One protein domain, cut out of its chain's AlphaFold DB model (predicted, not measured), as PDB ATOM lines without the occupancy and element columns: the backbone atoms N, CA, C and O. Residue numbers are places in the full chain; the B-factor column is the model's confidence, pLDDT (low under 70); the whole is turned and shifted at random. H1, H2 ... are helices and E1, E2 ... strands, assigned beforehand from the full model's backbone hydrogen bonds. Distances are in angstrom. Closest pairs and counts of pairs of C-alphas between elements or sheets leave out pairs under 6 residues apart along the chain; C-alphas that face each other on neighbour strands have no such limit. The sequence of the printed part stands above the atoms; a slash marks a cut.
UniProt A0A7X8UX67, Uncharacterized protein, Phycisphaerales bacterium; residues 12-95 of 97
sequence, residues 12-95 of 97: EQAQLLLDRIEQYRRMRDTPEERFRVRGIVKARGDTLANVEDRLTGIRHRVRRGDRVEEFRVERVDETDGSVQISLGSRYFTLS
ATOM      1  N   GLU A  12      74.163 124.605  61.406       86.00
ATOM      2  CA  GLU A  12      74.539 123.695  60.316       86.00
ATOM      3  C   GLU A  12      73.347 123.329  59.417       86.00
ATOM      4  O   GLU A  12      73.460 123.323  58.193       86.00
ATOM      5  N   GLN A  13      72.173 123.081  60.006       86.38
ATOM      6  CA  GLN A  13      70.959 122.781  59.241       86.38
ATOM      7  C   GLN A  13      70.433 124.021  58.510       86.38
ATOM      8  O   GLN A  13      69.963 123.914  57.378       86.38
ATOM      9  N   ALA A  14      70.533 125.197  59.135       86.44
ATOM     10  CA  ALA A  14      70.185 126.460  58.496       86.44
ATOM     11  C   ALA A  14      71.096 126.747  57.289       86.44
ATOM     12  O   ALA A  14      70.590 127.131  56.237       86.44
ATOM     13  N   GLN A  15      72.402 126.488  57.404       87.50
ATOM     14  CA  GLN A  15      73.347 126.669  56.300       87.50
ATOM     15  C   GLN A  15      73.042 125.726  55.131       87.50
ATOM     16  O   GLN A  15      72.908 126.185  54.002       87.50
ATOM     17  N   LEU A  16      72.807 124.436  55.399       88.44
ATOM     18  CA  LEU A  16      72.423 123.472  54.359       88.44
ATOM     19  C   LEU A  16      71.133 123.872  53.624       88.44
ATOM     20  O   LEU A  16      70.995 123.637  52.422       88.44
ATOM     21  N   LEU A  17      70.170 124.472  54.331       87.81
ATOM     22  CA  LEU A  17      68.949 124.989  53.711       87.81
ATOM     23  C   LEU A  17      69.226 126.200  52.823       87.81
ATOM     24  O   LEU A  17      68.671 126.269  51.728       87.81
ATOM     25  N   LEU A  18      70.068 127.133  53.272       88.81
ATOM     26  CA  LEU A  18      70.464 128.295  52.475       88.81
ATOM     27  C   LEU A  18      71.176 127.861  51.193       88.81
ATOM     28  O   LEU A  18      70.747 128.261  50.111       88.81
ATOM     29  N   ASP A  19      72.152 126.958  51.292       88.31
ATOM     30  CA  ASP A  19      72.888 126.429  50.139       88.31
ATOM     31  C   ASP A  19      71.935 125.754  49.137       88.31
ATOM     32  O   ASP A  19      72.016 125.961  47.923       88.31
ATOM     33  N   ARG A  20      70.952 124.993  49.638       84.81
ATOM     34  CA  ARG A  20      69.930 124.352  48.801       84.81
ATOM     35  C   ARG A  20      69.003 125.366  48.125       84.81
ATOM     36  O   ARG A  20      68.606 125.152  46.980       84.81
ATOM     37  N   ILE A  21      68.648 126.456  48.808       88.44
ATOM     38  CA  ILE A  21      67.837 127.545  48.238       88.44
ATOM     39  C   ILE A  21      68.615 128.263  47.134       88.44
ATOM     40  O   ILE A  21      68.046 128.555  46.079       88.44
ATOM     41  N   GLU A  22      69.900 128.536  47.347       86.75
ATOM     42  CA  GLU A  22      70.760 129.156  46.338       86.75
ATOM     43  C   GLU A  22      70.932 128.255  45.116       86.75
ATOM     44  O   GLU A  22      70.744 128.711  43.986       86.75
ATOM     45  N   GLN A  23      71.180 126.960  45.328       82.88
ATOM     46  CA  GLN A  23      71.241 125.976  44.252       82.88
ATOM     47  C   GLN A  23      69.926 125.918  43.461       82.88
ATOM     48  O   GLN A  23      69.946 125.920  42.229       82.88
ATOM     49  N   TYR A  24      68.778 125.913  44.151       82.81
ATOM     50  CA  TYR A  24      67.462 125.929  43.511       82.81
ATOM     51  C   TYR A  24      67.269 127.183  42.651       82.81
ATOM     52  O   TYR A  24      66.826 127.087  41.507       82.81
ATOM     53  N   ARG A  25      67.614 128.364  43.183       83.31
ATOM     54  CA  ARG A  25      67.518 129.635  42.450       83.31
ATOM     55  C   ARG A  25      68.393 129.627  41.206       83.31
ATOM     56  O   ARG A  25      67.898 129.940  40.131       83.31
ATOM     57  N   ARG A  26      69.648 129.195  41.341       82.12
ATOM     58  CA  ARG A  26      70.573 129.087  40.213       82.12
ATOM     59  C   ARG A  26      69.985 128.207  39.114       82.12
ATOM     60  O   ARG A  26      69.777 128.701  38.016       82.12
ATOM     61  N   MET A  27      69.614 126.964  39.433       81.62
ATOM     62  CA  MET A  27      69.046 126.019  38.458       81.62
ATOM     63  C   MET A  27      67.738 126.518  37.829       81.62
ATOM     64  O   MET A  27      67.411 126.164  36.699       81.62
ATOM     65  N   ARG A  28      66.961 127.341  38.536       79.50
ATOM     66  CA  ARG A  28      65.770 127.966  37.957       79.50
ATOM     67  C   ARG A  28      66.127 128.983  36.868       79.50
ATOM     68  O   ARG A  28      65.459 129.010  35.838       79.50
ATOM     69  N   ASP A  29      67.172 129.775  37.084       81.75
ATOM     70  CA  ASP A  29      67.577 130.859  36.182       81.75
ATOM     71  C   ASP A  29      68.527 130.399  35.059       81.75
ATOM     72  O   ASP A  29      68.733 131.131  34.083       81.75
ATOM     73  N   THR A  30      69.076 129.183  35.163       86.56
ATOM     74  CA  THR A  30      69.959 128.543  34.174       86.56
ATOM     75  C   THR A  30      69.349 127.235  33.646       86.56
ATOM     76  O   THR A  30      69.707 126.138  34.082       86.56
ATOM     77  N   PRO A  31      68.437 127.304  32.655       89.06
ATOM     78  CA  PRO A  31      67.796 126.115  32.099       89.06
ATOM     79  C   PRO A  31      68.768 125.040  31.595       89.06
ATOM     80  O   PRO A  31      68.450 123.863  31.682       89.06
ATOM     81  N   GLU A  32      69.956 125.423  31.127       90.62
ATOM     82  CA  GLU A  32      71.001 124.509  30.636       90.62
ATOM     83  C   GLU A  32      71.653 123.689  31.763       90.62
ATOM     84  O   GLU A  32      72.111 122.576  31.537       90.62
ATOM     85  N   GLU A  33      71.660 124.199  33.000       88.69
ATOM     86  CA  GLU A  33      72.139 123.446  34.169       88.69
ATOM     87  C   GLU A  33      71.041 122.542  34.746       88.69
ATOM     88  O   GLU A  33      71.323 121.474  35.306       88.69
ATOM     89  N   ARG A  34      69.778 122.971  34.619       90.38
ATOM     90  CA  ARG A  34      68.608 122.247  35.127       90.38
ATOM     91  C   ARG A  34      68.156 121.131  34.207       90.38
ATOM     92  O   ARG A  34      67.869 120.041  34.693       90.38
ATOM     93  N   PHE A  35      68.056 121.388  32.911       92.25
ATOM     94  CA  PHE A  35      67.479 120.456  31.957       92.25
ATOM     95  C   PHE A  35      68.560 119.790  31.121       92.25
ATOM     96  O   PHE A  35      69.443 120.449  30.585       92.25
ATOM     97  N   ARG A  36      68.455 118.470  30.966       93.75
ATOM     98  CA  ARG A  36      69.380 117.679  30.151       93.75
ATOM     99  C   ARG A  36      68.635 116.900  29.088       93.75
ATOM    100  O   ARG A  36      67.668 116.198  29.391       93.75
ATOM    101  N   VAL A  37      69.116 116.959  27.851       95.19
ATOM    102  CA  VAL A  37      68.587 116.113  26.780       95.19
ATOM    103  C   VAL A  37      69.079 114.688  27.006       95.19
ATOM    104  O   VAL A  37      70.275 114.441  27.077       95.19
ATOM    105  N   ARG A  38      68.158 113.734  27.133       94.75
ATOM    106  CA  ARG A  38      68.463 112.299  27.276       94.75
ATOM    107  C   ARG A  38      68.419 111.542  25.953       94.75
ATOM    108  O   ARG A  38      68.910 110.422  25.877       94.75
ATOM    109  N   GLY A  39      67.815 112.131  24.927       93.06
ATOM    110  CA  GLY A  39      67.807 111.588  23.575       93.06
ATOM    111  C   GLY A  39      66.712 112.198  22.713       93.06
ATOM    112  O   GLY A  39      65.720 112.710  23.233       93.06
ATOM    113  N   ILE A  40      66.885 112.101  21.400       94.19
ATOM    114  CA  ILE A  40      65.946 112.601  20.396       94.19
ATOM    115  C   ILE A  40      65.473 111.429  19.536       94.19
ATOM    116  O   ILE A  40      66.247 110.540  19.191       94.19
ATOM    117  N   VAL A  41      64.176 111.400  19.238       91.56
ATOM    118  CA  VAL A  41      63.510 110.338  18.487       91.56
ATOM    119  C   VAL A  41      62.645 110.959  17.402       91.56
ATOM    120  O   VAL A  41      61.807 111.820  17.671       91.56
ATOM    121  N   LYS A  42      62.801 110.467  16.173       89.19
ATOM    122  CA  LYS A  42      61.947 110.832  15.045       89.19
ATOM    123  C   LYS A  42      60.727 109.918  14.997       89.19
ATOM    124  O   LYS A  42      60.862 108.696  14.974       89.19
ATOM    125  N   ALA A  43      59.532 110.496  14.968       82.88
ATOM    126  CA  ALA A  43      58.276 109.757  14.940       82.88
ATOM    127  C   ALA A  43      57.324 110.356  13.901       82.88
ATOM    128  O   ALA A  43      56.786 111.438  14.099       82.88
ATOM    129  N   ARG A  44      57.087 109.631  12.796       82.81
ATOM    130  CA  ARG A  44      56.067 109.949  11.769       82.81
ATOM    131  C   ARG A  44      56.014 111.435  11.358       82.81
ATOM    132  O   ARG A  44      54.950 112.042  11.358       82.81
ATOM    133  N   GLY A  45      57.162 112.004  10.995       82.62
ATOM    134  CA  GLY A  45      57.263 113.400  10.546       82.62
ATOM    135  C   GLY A  45      57.382 114.435  11.670       82.62
ATOM    136  O   GLY A  45      57.500 115.618  11.371       82.62
ATOM    137  N   ASP A  46      57.397 114.000  12.930       85.75
ATOM    138  CA  ASP A  46      57.660 114.830  14.104       85.75
ATOM    139  C   ASP A  46      59.005 114.440  14.747       85.75
ATOM    140  O   ASP A  46      59.467 113.298  14.617       85.75
ATOM    141  N   THR A  47      59.622 115.383  15.455       92.31
ATOM    142  CA  THR A  47      60.891 115.179  16.169       92.31
ATOM    143  C   THR A  47      60.670 115.448  17.651       92.31
ATOM    144  O   THR A  47      60.349 116.564  18.059       92.31
ATOM    145  N   LEU A  48      60.844 114.404  18.462       94.50
ATOM    146  CA  LEU A  48      60.601 114.414  19.900       94.50
ATOM    147  C   LEU A  48      61.926 114.352  20.655       94.50
ATOM    148  O   LEU A  48      62.767 113.513  20.350       94.50
ATOM    149  N   ALA A  49      62.086 115.163  21.689       95.06
ATOM    150  CA  ALA A  49      63.187 115.076  22.636       95.06
ATOM    151  C   ALA A  49      62.697 114.548  23.986       95.06
ATOM    152  O   ALA A  49      61.628 114.920  24.468       95.06
ATOM    153  N   ASN A  50      63.497 113.697  24.623       94.75
ATOM    154  CA  ASN A  50      63.340 113.373  26.034       94.75
ATOM    155  C   ASN A  50      64.256 114.309  26.829       94.75
ATOM    156  O   ASN A  50      65.473 114.262  26.662       94.75
ATOM    157  N   VAL A  51      63.676 115.143  27.683       94.62
ATOM    158  CA  VAL A  51      64.378 116.131  28.505       94.62
ATOM    159  C   VAL A  51      64.164 115.781  29.972       94.62
ATOM    160  O   VAL A  51      63.034 115.591  30.411       94.62
ATOM    161  N   GLU A  52      65.243 115.661  30.732       94.56
ATOM    162  CA  GLU A  52      65.203 115.428  32.173       94.56
ATOM    163  C   GLU A  52      65.381 116.739  32.929       94.56
ATOM    164  O   GLU A  52      66.341 117.464  32.683       94.56
ATOM    165  N   ASP A  53      64.484 117.011  33.869       93.00
ATOM    166  CA  ASP A  53      64.643 118.055  34.871       93.00
ATOM    167  C   ASP A  53      65.478 117.514  36.036       93.00
ATOM    168  O   ASP A  53      64.998 116.725  36.848       93.00
ATOM    169  N   ARG A  54      66.736 117.938  36.148       89.44
ATOM    170  CA  ARG A  54      67.649 117.497  37.213       89.44
ATOM    171  C   ARG A  54      67.244 117.993  38.598       89.44
ATOM    172  O   ARG A  54      67.735 117.460  39.589       89.44
ATOM    173  N   LEU A  55      66.393 119.014  38.675       86.50
ATOM    174  CA  LEU A  55      65.923 119.560  39.943       86.50
ATOM    175  C   LEU A  55      64.847 118.669  40.570       86.50
ATOM    176  O   LEU A  55      64.832 118.473  41.783       86.50
ATOM    177  N   THR A  56      63.953 118.136  39.736       87.25
ATOM    178  CA  THR A  56      62.793 117.339  40.168       87.25
ATOM    179  C   THR A  56      62.953 115.843  39.888       87.25
ATOM    180  O   THR A  56      62.238 115.030  40.467       87.25
ATOM    181  N   GLY A  57      63.884 115.466  39.010       90.12
ATOM    182  CA  GLY A  57      64.060 114.108  38.491       90.12
ATOM    183  C   GLY A  57      63.030 113.707  37.427       90.12
ATOM    184  O   GLY A  57      63.038 112.564  36.966       90.12
ATOM    185  N   ILE A  58      62.127 114.612  37.034       92.56
ATOM    186  CA  ILE A  58      61.045 114.318  36.092       92.56
ATOM    187  C   ILE A  58      61.589 114.284  34.662       92.56
ATOM    188  O   ILE A  58      62.406 115.108  34.255       92.56
ATOM    189  N   ARG A  59      61.112 113.319  33.870       94.62
ATOM    190  CA  ARG A  59      61.413 113.219  32.440       94.62
ATOM    191  C   ARG A  59      60.216 113.666  31.618       94.62
ATOM    192  O   ARG A  59      59.135 113.092  31.718       94.62
ATOM    193  N   HIS A  60      60.448 114.645  30.763       94.62
ATOM    194  CA  HIS A  60      59.478 115.187  29.827       94.62
ATOM    195  C   HIS A  60      59.781 114.674  28.424       94.62
ATOM    196  O   HIS A  60      60.938 114.600  28.012       94.62
ATOM    197  N   ARG A  61      58.736 114.347  27.667       94.88
ATOM    198  CA  ARG A  61      58.836 114.135  26.224       94.88
ATOM    199  C   ARG A  61      58.233 115.349  25.541       94.88
ATOM    200  O   ARG A  61      57.061 115.631  25.761       94.88
ATOM    201  N   VAL A  62      59.038 116.046  24.751       94.69
ATOM    202  CA  VAL A  62      58.685 117.344  24.176       94.69
ATOM    203  C   VAL A  62      58.946 117.380  22.680       94.69
ATOM    204  O   VAL A  62      59.824 116.685  22.177       94.69
ATOM    205  N   ARG A  63      58.217 118.233  21.975       95.06
ATOM    206  CA  ARG A  63      58.460 118.628  20.583       95.06
ATOM    207  C   ARG A  63      58.457 120.143  20.458       95.06
ATOM    208  O   ARG A  63      58.122 120.867  21.395       95.06
ATOM    209  N   ARG A  64      58.794 120.633  19.267       94.88
ATOM    210  CA  ARG A  64      58.698 122.058  18.941       94.88
ATOM    211  C   ARG A  64      57.303 122.606  19.263       94.88
ATOM    212  O   ARG A  64      56.295 122.065  18.820       94.88
ATOM    213  N   GLY A  65      57.274 123.728  19.972       94.81
ATOM    214  CA  GLY A  65      56.065 124.441  20.367       94.81
ATOM    215  C   GLY A  65      55.542 124.078  21.754       94.81
ATOM    216  O   GLY A  65      54.780 124.878  22.301       94.81
ATOM    217  N   ASP A  66      55.965 122.947  22.331       95.81
ATOM    218  CA  ASP A  66      55.541 122.525  23.665       95.81
ATOM    219  C   ASP A  66      56.028 123.501  24.740       95.81
ATOM    220  O   ASP A  66      57.076 124.140  24.610       95.81
ATOM    221  N   ARG A  67      55.267 123.589  25.832       93.94
ATOM    222  CA  ARG A  67      55.635 124.344  27.027       93.94
ATOM    223  C   ARG A  67      55.824 123.379  28.186       93.94
ATOM    224  O   ARG A  67      54.932 122.583  28.471       93.94
ATOM    225  N   VAL A  68      56.966 123.474  28.852       88.31
ATOM    226  CA  VAL A  68      57.283 122.703  30.053       88.31
ATOM    227  C   VAL A  68      57.664 123.693  31.133       88.31
ATOM    228  O   VAL A  68      58.621 124.449  30.984       88.31
ATOM    229  N   GLU A  69      56.890 123.701  32.214       84.94
ATOM    230  CA  GLU A  69      57.066 124.660  33.302       84.94
ATOM    231  C   GLU A  69      57.101 126.112  32.767       84.94
ATOM    232  O   GLU A  69      56.150 126.616  32.152       84.94
ATOM    233  N   GLU A  70      58.227 126.788  32.985       85.75
ATOM    234  CA  GLU A  70      58.454 128.179  32.624       85.75
ATOM    235  C   GLU A  70      58.988 128.341  31.187       85.75
ATOM    236  O   GLU A  70      58.932 129.455  30.660       85.75
ATOM    237  N   PHE A  71      59.449 127.268  30.526       90.00
ATOM    238  CA  PHE A  71      60.089 127.350  29.210       90.00
ATOM    239  C   PHE A  71      59.233 126.804  28.063       90.00
ATOM    240  O   PHE A  71      58.369 125.941  28.234       90.00
ATOM    241  N   ARG A  72      59.504 127.303  26.856       95.19
ATOM    242  CA  ARG A  72      58.928 126.812  25.603       95.19
ATOM    243  C   ARG A  72      60.005 126.175  24.741       95.19
ATOM    244  O   ARG A  72      61.122 126.671  24.683       95.19
ATOM    245  N   VAL A  73      59.668 125.094  24.050       96.44
ATOM    246  CA  VAL A  73      60.552 124.452  23.079       96.44
ATOM    247  C   VAL A  73      60.447 125.168  21.741       96.44
ATOM    248  O   VAL A  73      59.400 125.155  21.094       96.44
ATOM    249  N   GLU A  74      61.545 125.766  21.304       96.50
ATOM    250  CA  GLU A  74      61.617 126.539  20.061       96.50
ATOM    251  C   GLU A  74      62.048 125.665  18.882       96.50
ATOM    252  O   GLU A  74      61.521 125.792  17.768       96.50
ATOM    253  N   ARG A  75      62.968 124.729  19.136       95.19
ATOM    254  CA  ARG A  75      63.510 123.802  18.140       95.19
ATOM    255  C   ARG A  75      64.023 122.529  18.809       95.19
ATOM    256  O   ARG A  75      64.570 122.579  19.903       95.19
ATOM    257  N   VAL A  76      63.881 121.407  18.112       94.69
ATOM    258  CA  VAL A  76      64.534 120.136  18.442       94.69
ATOM    259  C   VAL A  76      65.431 119.786  17.260       94.69
ATOM    260  O   VAL A  76      64.926 119.688  16.141       94.69
ATOM    261  N   ASP A  77      66.737 119.660  17.486       92.19
ATOM    262  CA  ASP A  77      67.714 119.360  16.441       92.19
ATOM    263  C   ASP A  77      68.248 117.935  16.593       92.19
ATOM    264  O   ASP A  77      68.938 117.587  17.548       92.19
ATOM    265  N   GLU A  78      67.890 117.079  15.639       88.38
ATOM    266  CA  GLU A  78      68.303 115.676  15.641       88.38
ATOM    267  C   GLU A  78      69.778 115.478  15.270       88.38
ATOM    268  O   GLU A  78      70.330 114.415  15.541       88.38
ATOM    269  N   THR A  79      70.409 116.477  14.649       87.06
ATOM    270  CA  THR A  79      71.759 116.361  14.089       87.06
ATOM    271  C   THR A  79      72.815 116.407  15.184       87.06
ATOM    272  O   THR A  79      73.740 115.599  15.188       87.06
ATOM    273  N   ASP A  80      72.671 117.350  16.114       89.31
ATOM    274  CA  ASP A  80      73.595 117.556  17.231       89.31
ATOM    275  C   ASP A  80      73.023 117.086  18.579       89.31
ATOM    276  O   ASP A  80      73.710 117.129  19.598       89.31
ATOM    277  N   GLY A  81      71.781 116.593  18.593       90.19
ATOM    278  CA  GLY A  81      71.149 116.106  19.813       90.19
ATOM    279  C   GLY A  81      70.669 117.223  20.742       90.19
ATOM    280  O   GLY A  81      70.472 116.957  21.930       90.19
ATOM    281  N   SER A  82      70.510 118.454  20.243       94.81
ATOM    282  CA  SER A  82      70.177 119.621  21.057       94.81
ATOM    283  C   SER A  82      68.697 120.016  21.010       94.81
ATOM    284  O   SER A  82      67.932 119.688  20.098       94.81
ATOM    285  N   VAL A  83      68.266 120.749  22.038       95.75
ATOM    286  CA  VAL A  83      66.932 121.350  22.118       95.75
ATOM    287  C   VAL A  83      67.085 122.825  22.442       95.75
ATOM    288  O   VAL A  83      67.581 123.180  23.508       95.75
ATOM    289  N   GLN A  84      66.615 123.693  21.552       96.50
ATOM    290  CA  GLN A  84      66.545 125.120  21.831       96.50
ATOM    291  C   GLN A  84      65.250 125.430  22.572       96.50
ATOM    292  O   GLN A  84      64.159 125.056  22.127       96.50
ATOM    293  N   ILE A  85      65.369 126.152  23.680       96.00
ATOM    294  CA  ILE A  85      64.235 126.583  24.491       96.00
ATOM    295  C   ILE A  85      64.266 128.091  24.719       96.00
ATOM    296  O   ILE A  85      65.319 128.723  24.635       96.00
ATOM    297  N   SER A  86      63.111 128.662  25.045       95.00
ATOM    298  CA  SER A  86      62.986 130.041  25.501       95.00
ATOM    299  C   SER A  86      62.430 130.099  26.922       95.00
ATOM    300  O   SER A  86      61.497 129.376  27.269       95.00
ATOM    301  N   LEU A  87      63.006 130.970  27.752       91.31
ATOM    302  CA  LEU A  87      62.505 131.330  29.080       91.31
ATOM    303  C   LEU A  87      62.334 132.852  29.112       91.31
ATOM    304  O   LEU A  87      63.308 133.610  29.115       91.31
ATOM    305  N   GLY A  88      61.082 133.310  29.077       88.69
ATOM    306  CA  GLY A  88      60.780 134.723  28.849       88.69
ATOM    307  C   GLY A  88      61.281 135.181  27.474       88.69
ATOM    308  O   GLY A  88      60.866 134.639  26.455       88.69
ATOM    309  N   SER A  89      62.166 136.181  27.443       90.12
ATOM    310  CA  SER A  89      62.778 136.717  26.214       90.12
ATOM    311  C   SER A  89      64.148 136.114  25.879       90.12
ATOM    312  O   SER A  89      64.770 136.512  24.893       90.12
ATOM    313  N   ARG A  90      64.650 135.192  26.707       92.69
ATOM    314  CA  ARG A  90      65.990 134.607  26.581       92.69
ATOM    315  C   ARG A  90      65.907 133.222  25.953       92.69
ATOM    316  O   ARG A  90      64.971 132.480  26.236       92.69
ATOM    317  N   TYR A  91      66.910 132.881  25.150       94.19
ATOM    318  CA  TYR A  91      67.042 131.582  24.493       94.19
ATOM    319  C   TYR A  91      68.221 130.813  25.078       94.19
ATOM    320  O   TYR A  91      69.233 131.416  25.434       94.19
ATOM    321  N   PHE A  92      68.071 129.495  25.149       94.75
ATOM    322  CA  PHE A  92      69.045 128.564  25.712       94.75
ATOM    323  C   PHE A  92      69.109 127.304  24.856       94.75
ATOM    324  O   PHE A  92      68.114 126.944  24.213       94.75
ATOM    325  N   THR A  93      70.246 126.616  24.883       95.31
ATOM    326  CA  THR A  93      70.442 125.359  24.162       95.31
ATOM    327  C   THR A  93      70.711 124.243  25.155       95.31
ATOM    328  O   THR A  93      71.749 124.194  25.805       95.31
ATOM    329  N   LEU A  94      69.774 123.307  25.248       94.31
ATOM    330  CA  LEU A  94      69.936 122.094  26.031       94.31
ATOM    331  C   LEU A  94      70.675 121.049  25.198       94.31
ATOM    332  O   LEU A  94      70.330 120.822  24.038       94.31
ATOM    333  N   SER A  95      71.632 120.366  25.807       91.00
ATOM    334  CA  SER A  95      72.377 119.266  25.197       91.00
ATOM    335  C   SER A  95      72.443 118.069  26.155       91.00
ATOM    336  O   SER A  95      71.801 118.054  27.213       91.00
TER     337      SER A  95
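What this domain is: This is residues 12 to 95 of the 97 residues of an uncharacterized protein of Phycisphaerales bacterium (UniProt A0A7X8UX67). Look for a small sandwich of two three-stranded sheets, E1 E2 E3 and E4 E5 E6, face to face with their strands crossed at 67 degrees, from which residues 12 to 22 of the long helix H1 stick out as a free arm. The short helix H2 follows H1 and leads into E1. The printed part has 84 residues with two named helices and six named strands, in the order H1 H2 E1 E2 E3 E4 E5 E6, mixed in class; each sheet is a meander, each strand the antiparallel neighbour of the one before. The whole is only just loose, close to compact, with a radius of gyration of the C-alphas of 14.4 A, and spans 53 by 25 by 20 A.

How they stand to each other: Start at E1, residues 35 to 43, and E2, residues 46 to 53, a hairpin with N 38 and O 50 2.8 A apart, within hydrogen-bond range. E2 and E3, residues 59 to 63, form the next, with N 51 and O 60 at 2.8 A. In the other sheet, E4, residues 71 to 77, and E5, residues 82 to 87, form a hairpin with N 74 and O 84 at 2.8 A; E5 and E6, residues 90 to 94, form another with N 85 and O 92 at 2.9 A. Between the sheets, the closest C-alphas of E3 and E4 are those of Arg 63 and Val 76, 6.6 A apart. H2, residues 31 to 34, is on the sheet E4 E5 E6, over E5 at a height of 9.0 A. H1, residues 12 to 29, only just touches H2, only at the corner, with its residues 27 to 28 alone; the closest C-alphas are those of Met 27 and Arg 34, 5.1 A. In H1 every O i to N i+4 pair is within hydrogen-bond range; H2 is too short for one.

Where its parts are: Find C-alpha 12 at (74.539, 123.695, 60.316); H1 runs 26.1 A to C-alpha 29. E1, which bends by 59 degrees at residue 38, and E2 each measure 22.1 A, and E6 ends with C-alpha 94 at (69.936, 122.094, 26.031).

The domain as a whole: The C-alphas farthest apart are those of Glu 12 and Arg 44, 53.7 A. The printed part has no cut, no link is long, and no printed residue is under 70 in pLDDT.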